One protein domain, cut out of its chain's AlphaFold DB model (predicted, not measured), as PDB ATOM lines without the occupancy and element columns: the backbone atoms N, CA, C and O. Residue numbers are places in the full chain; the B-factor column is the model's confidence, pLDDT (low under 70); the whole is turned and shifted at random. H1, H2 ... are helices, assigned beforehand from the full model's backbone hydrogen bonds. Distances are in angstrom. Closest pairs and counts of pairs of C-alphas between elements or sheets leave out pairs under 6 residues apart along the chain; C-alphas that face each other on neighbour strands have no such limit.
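Overview. This is residues 22 to 65 of the 164 residues of the protein "Enhancer of polycomb-like protein" of Rhizopus azygosporus (UniProt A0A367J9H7). The model is a wide, open C: the long helix H2 makes one arm, the stretch of residues 22 to 42, with no named helix or strand, winds back as the other arm, and the short helix H1 stands at the closed end between them. The space between the arms is empty, and residues 26 to 33 and 47 to 65 stand free. The printed part has 44 residues with two named helices, H1 then H2 along the chain, and no named strand. The class is all helix, though 20 of the 44 residues, under half, are in named elements. The whole is loose, with a radius of gyration of the C-alphas of 12.0 A and spans of 27 by 27 by 19 A.

Along the chain. H2, residues 49 to 64, is the longest helix, 22.2 A from first to last C-alpha, from His 49 at (-97.927, 97.291, 56.601) to Thr 64 at (-76.256, 94.942, 60.912). H1 is residues 43 to 46, 5.1 A long, with C-alpha 43 at (-98.802, 104.529, 46.317). Before it, the C-alphas of residues 22 to 42 lie 8 to 18 A from the mean of all C-alphas.

Arrangement. H1 and H2 are close but not clearly touching, with 2 pairs of C-alphas within 8 A. Their closest C-alphas, those of Glu 46 and Gln 52, are 7.3 A apart, and their centres are 16.1 A apart. A tight link of 2 residues joins them. In H2 every O i to N i+4 pair is within hydrogen-bond range; H1 is too short for such a pair, and its one O i to N i+3 pair is not within range.

Size, cuts and confidence. The two C-alphas farthest apart, those of Ser 22 and His 50, are 30.2 A apart; the first and last printed C-alphas, Ser 22 and Gly 65, are 26.0 A apart. The printed part has no cut. The mean pLDDT of the printed part is 71.3, and residues 24 to 41 are under 70.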
ATOM      1  N   SER A  22     -75.957 113.699  49.562       79.12
ATOM      2  CA  SER A  22     -76.095 115.163  49.541       79.12
ATOM      3  C   SER A  22     -77.370 115.681  48.875       79.12
ATOM      4  O   SER A  22     -77.724 116.842  49.060       79.12
ATOM      5  N   ASP A  23     -78.006 114.853  48.049       74.81
ATOM      6  CA  ASP A  23     -79.166 115.226  47.242       74.81
ATOM      7  C   ASP A  23     -80.480 114.879  47.963       74.81
ATOM      8  O   ASP A  23     -81.560 115.189  47.461       74.81
ATOM      9  N   LEU A  24     -80.392 114.219  49.126       67.62
ATOM     10  CA  LEU A  24     -81.527 113.788  49.932       67.62
ATOM     11  C   LEU A  24     -81.796 114.796  51.064       67.62
ATOM     12  O   LEU A  24     -80.851 115.271  51.692       67.62
ATOM     13  N   PRO A  25     -83.066 115.126  51.359       67.94
ATOM     14  CA  PRO A  25     -83.402 115.946  52.520       67.94
ATOM     15  C   PRO A  25     -83.085 115.206  53.832       67.94
ATOM     16  O   PRO A  25     -83.229 113.985  53.905       67.94
ATOM     17  N   ASP A  26     -82.697 115.940  54.881       63.06
ATOM     18  CA  ASP A  26     -82.422 115.367  56.207       63.06
ATOM     19  C   ASP A  26     -83.687 114.710  56.798       63.06
ATOM     20  O   ASP A  26     -84.668 115.362  57.168       63.06
ATOM     21  N   MET A  27     -83.662 113.380  56.875       54.88
ATOM     22  CA  MET A  27     -84.786 112.510  57.244       54.88
ATOM     23  C   MET A  27     -85.001 112.415  58.771       54.88
ATOM     24  O   MET A  27     -85.132 111.321  59.315       54.88
ATOM     25  N   GLU A  28     -85.048 113.533  59.500       54.19
ATOM     26  CA  GLU A  28     -85.268 113.505  60.962       54.19
ATOM     27  C   GLU A  28     -86.750 113.324  61.359       54.19
ATOM     28  O   GLU A  28     -87.049 112.936  62.486       54.19
ATOM     29  N   ASN A  29     -87.704 113.548  60.442       46.34
ATOM     30  CA  ASN A  29     -89.151 113.481  60.719       46.34
ATOM     31  C   ASN A  29     -89.922 112.667  59.661       46.34
ATOM     32  O   ASN A  29     -90.764 113.180  58.922       46.34
ATOM     33  N   ILE A  30     -89.654 111.361  59.625       51.62
ATOM     34  CA  ILE A  30     -90.188 110.394  58.643       51.62
ATOM     35  C   ILE A  30     -91.725 110.238  58.719       51.62
ATOM     36  O   ILE A  30     -92.363 109.823  57.760       51.62
ATOM     37  N   GLN A  31     -92.364 110.624  59.826       47.50
ATOM     38  CA  GLN A  31     -93.796 110.372  60.054       47.50
ATOM     39  C   GLN A  31     -94.761 111.351  59.359       47.50
ATOM     40  O   GLN A  31     -95.972 111.157  59.459       47.50
ATOM     41  N   ARG A  32     -94.284 112.413  58.684       49.47
ATOM     42  CA  ARG A  32     -95.178 113.426  58.069       49.47
ATOM     43  C   ARG A  32     -94.876 113.806  56.620       49.47
ATOM     44  O   ARG A  32     -95.669 114.540  56.036       49.47
ATOM     45  N   HIS A  33     -93.784 113.324  56.032       45.59
ATOM     46  CA  HIS A  33     -93.447 113.629  54.642       45.59
ATOM     47  C   HIS A  33     -93.802 112.449  53.739       45.59
ATOM     48  O   HIS A  33     -93.389 111.320  53.988       45.59
ATOM     49  N   ALA A  34     -94.592 112.715  52.694       51.78
ATOM     50  CA  ALA A  34     -94.759 111.772  51.594       51.78
ATOM     51  C   ALA A  34     -93.373 111.478  50.985       51.78
ATOM     52  O   ALA A  34     -92.594 112.427  50.853       51.78
ATOM     53  N   PRO A  35     -93.050 110.221  50.624       53.72
ATOM     54  CA  PRO A  35     -91.785 109.901  49.973       53.72
ATOM     55  C   PRO A  35     -91.607 110.778  48.726       53.72
ATOM     56  O   PRO A  35     -92.415 110.731  47.803       53.72
ATOM     57  N   GLU A  36     -90.572 111.618  48.711       55.88
ATOM     58  CA  GLU A  36     -90.266 112.519  47.584       55.88
ATOM     59  C   GLU A  36     -89.537 111.780  46.439       55.88
ATOM     60  O   GLU A  36     -89.284 112.338  45.373       55.88
ATOM     61  N   ILE A  37     -89.234 110.493  46.644       59.53
ATOM     62  CA  ILE A  37     -88.493 109.624  45.728       59.53
ATOM     63  C   ILE A  37     -89.454 108.586  45.145       59.53
ATOM     64  O   ILE A  37     -90.138 107.885  45.886       59.53
ATOM     65  N   GLU A  38     -89.480 108.464  43.815       58.59
ATOM     66  CA  GLU A  38     -90.241 107.434  43.103       58.59
ATOM     67  C   GLU A  38     -89.631 106.055  43.402       58.59
ATOM     68  O   GLU A  38     -88.617 105.667  42.825       58.59
ATOM     69  N   THR A  39     -90.234 105.316  44.336       62.03
ATOM     70  CA  THR A  39     -89.790 103.965  44.722       62.03
ATOM     71  C   THR A  39     -90.117 102.913  43.656       62.03
ATOM     72  O   THR A  39     -89.629 101.786  43.721       62.03
ATOM     73  N   GLY A  40     -90.933 103.280  42.659       63.44
ATOM     74  CA  GLY A  40     -91.436 102.369  41.632       63.44
ATOM     75  C   GLY A  40     -92.615 101.505  42.063       63.44
ATOM     76  O   GLY A  40     -93.110 100.729  41.246       63.44
ATOM     77  N   VAL A  41     -93.042 101.643  43.316       67.44
ATOM     78  CA  VAL A  41     -94.149 100.925  43.946       67.44
ATOM     79  C   VAL A  41     -95.422 101.768  43.818       67.44
ATOM     80  O   VAL A  41     -95.363 103.001  43.788       67.44
ATOM     81  N   GLU A  42     -96.592 101.137  43.670       73.12
ATOM     82  CA  GLU A  42     -97.846 101.897  43.637       73.12
ATOM     83  C   GLU A  42     -98.107 102.529  45.019       73.12
ATOM     84  O   GLU A  42     -97.830 101.932  46.054       73.12
ATOM     85  N   LYS A  43     -98.647 103.755  45.065       71.06
ATOM     86  CA  LYS A  43     -98.802 104.529  46.317       71.06
ATOM     87  C   LYS A  43     -99.572 103.782  47.417       71.06
ATOM     88  O   LYS A  43     -99.333 103.997  48.599       71.06
ATOM     89  N   GLU A  44    -100.535 102.954  47.028       73.62
ATOM     90  CA  GLU A  44    -101.319 102.141  47.960       73.62
ATOM     91  C   GLU A  44    -100.481 100.998  48.549       73.62
ATOM     92  O   GLU A  44    -100.517 100.753  49.754       73.62
ATOM     93  N   GLU A  45     -99.634 100.388  47.723       73.12
ATOM     94  CA  GLU A  45     -98.682  99.356  48.121       73.12
ATOM     95  C   GLU A  45     -97.586  99.933  49.041       73.12
ATOM     96  O   GLU A  45     -97.244  99.314  50.043       73.12
ATOM     97  N   GLU A  46     -97.133 101.177  48.828       71.56
ATOM     98  CA  GLU A  46     -96.197 101.860  49.746       71.56
ATOM     99  C   GLU A  46     -96.740 102.011  51.178       71.56
ATOM    100  O   GLU A  46     -95.956 102.123  52.122       71.56
ATOM    101  N   THR A  47     -98.066 102.029  51.358       78.50
ATOM    102  CA  THR A  47     -98.717 102.133  52.678       78.50
ATOM    103  C   THR A  47     -99.037 100.783  53.322       78.50
ATOM    104  O   THR A  47     -99.516 100.746  54.456       78.50
ATOM    105  N   GLU A  48     -98.766  99.678  52.628       86.19
ATOM    106  CA  GLU A  48     -99.059  98.325  53.092       86.19
ATOM    107  C   GLU A  48     -98.106  97.920  54.230       86.19
ATOM    108  O   GLU A  48     -96.879  98.009  54.129       86.19
ATOM    109  N   HIS A  49     -98.674  97.503  55.361       88.00
ATOM    110  CA  HIS A  49     -97.927  97.291  56.601       88.00
ATOM    111  C   HIS A  49     -96.944  96.113  56.514       88.00
ATOM    112  O   HIS A  49     -95.822  96.203  57.020       88.00
ATOM    113  N   HIS A  50     -97.336  95.003  55.889       88.31
ATOM    114  CA  HIS A  50     -96.489  93.817  55.773       88.31
ATOM    115  C   HIS A  50     -95.322  94.052  54.815       88.31
ATOM    116  O   HIS A  50     -94.207  93.620  55.114       88.31
ATOM    117  N   LEU A  51     -95.530  94.804  53.734       84.88
ATOM    118  CA  LEU A  51     -94.471  95.252  52.839       84.88
ATOM    119  C   LEU A  51     -93.488  96.178  53.555       84.88
ATOM    120  O   LEU A  51     -92.279  95.962  53.474       84.88
ATOM    121  N   GLN A  52     -93.973  97.167  54.309       85.75
ATOM    122  CA  GLN A  52     -93.103  98.042  55.106       85.75
ATOM    123  C   GLN A  52     -92.294  97.255  56.147       85.75
ATOM    124  O   GLN A  52     -91.090  97.479  56.309       85.75
ATOM    125  N   ALA A  53     -92.923  96.295  56.829       87.81
ATOM    126  CA  ALA A  53     -92.248  95.411  57.775       87.81
ATOM    127  C   ALA A  53     -91.187  94.538  57.081       87.81
ATOM    128  O   ALA A  53     -90.082  94.386  57.600       87.81
ATOM    129  N   ALA A  54     -91.483  94.024  55.886       87.69
ATOM    130  CA  ALA A  54     -90.552  93.225  55.093       87.69
ATOM    131  C   ALA A  54     -89.341  94.027  54.604       87.69
ATOM    132  O   ALA A  54     -88.191  93.600  54.755       87.69
ATOM    133  N   LEU A  55     -89.584  95.220  54.062       84.50
ATOM    134  CA  LEU A  55     -88.537  96.113  53.573       84.50
ATOM    135  C   LEU A  55     -87.642  96.609  54.712       84.50
ATOM    136  O   LEU A  55     -86.417  96.601  54.581       84.50
ATOM    137  N   SER A  56     -88.230  97.004  55.844       85.56
ATOM    138  CA  SER A  56     -87.469  97.472  57.009       85.56
ATOM    139  C   SER A  56     -86.604  96.366  57.617       85.56
ATOM    140  O   SER A  56     -85.415  96.586  57.862       85.56
ATOM    141  N   ALA A  57     -87.141  95.155  57.783       85.75
ATOM    142  CA  ALA A  57     -86.375  93.998  58.243       85.75
ATOM    143  C   ALA A  57     -85.203  93.667  57.304       85.75
ATOM    144  O   ALA A  57     -84.089  93.413  57.771       85.75
ATOM    145  N   HIS A  58     -85.413  93.743  55.985       84.00
ATOM    146  CA  HIS A  58     -84.354  93.538  54.995       84.00
ATOM    147  C   HIS A  58     -83.249  94.602  55.095       84.00
ATOM    148  O   HIS A  58     -82.062  94.268  55.117       84.00
ATOM    149  N   GLN A  59     -83.614  95.882  55.210       83.69
ATOM    150  CA  GLN A  59     -82.648  96.978  55.364       83.69
ATOM    151  C   GLN A  59     -81.796  96.825  56.632       83.69
ATOM    152  O   GLN A  59     -80.584  97.062  56.597       83.69
ATOM    153  N   VAL A  60     -82.400  96.404  57.748       82.94
ATOM    154  CA  VAL A  60     -81.673  96.138  58.999       82.94
ATOM    155  C   VAL A  60     -80.717  94.959  58.837       82.94
ATOM    156  O   VAL A  60     -79.564  95.054  59.272       82.94
ATOM    157  N   ALA A  61     -81.146  93.888  58.165       84.62
ATOM    158  CA  ALA A  61     -80.305  92.724  57.905       84.62
ATOM    159  C   ALA A  61     -79.060  93.074  57.079       84.62
ATOM    160  O   ALA A  61     -77.959  92.652  57.432       84.62
ATOM    161  N   VAL A  62     -79.198  93.909  56.043       81.44
ATOM    162  CA  VAL A  62     -78.064  94.374  55.223       81.44
ATOM    163  C   VAL A  62     -77.077  95.224  56.034       81.44
ATOM    164  O   VAL A  62     -75.869  95.097  55.854       81.44
ATOM    165  N   ARG A  63     -77.565  96.085  56.938       81.69
ATOM    166  CA  ARG A  63     -76.714  97.011  57.712       81.69
ATOM    167  C   ARG A  63     -76.020  96.370  58.911       81.69
ATOM    168  O   ARG A  63     -74.904  96.753  59.238       81.69
ATOM    169  N   THR A  64     -76.695  95.454  59.599       80.69
ATOM    170  CA  THR A  64     -76.256  94.942  60.912       80.69
ATOM    171  C   THR A  64     -75.905  93.458  60.905       80.69
ATOM    172  O   THR A  64     -75.357  92.957  61.882       80.69
ATOM    173  N   GLY A  65     -76.237  92.735  59.831       77.56
ATOM    174  CA  GLY A  65     -76.126  91.277  59.771       77.56
ATOM    175  C   GLY A  65     -77.170  90.532  60.613       77.56
ATOM    176  O   GLY A  65     -77.159  89.302  60.635       77.56
TER     177      GLY A  65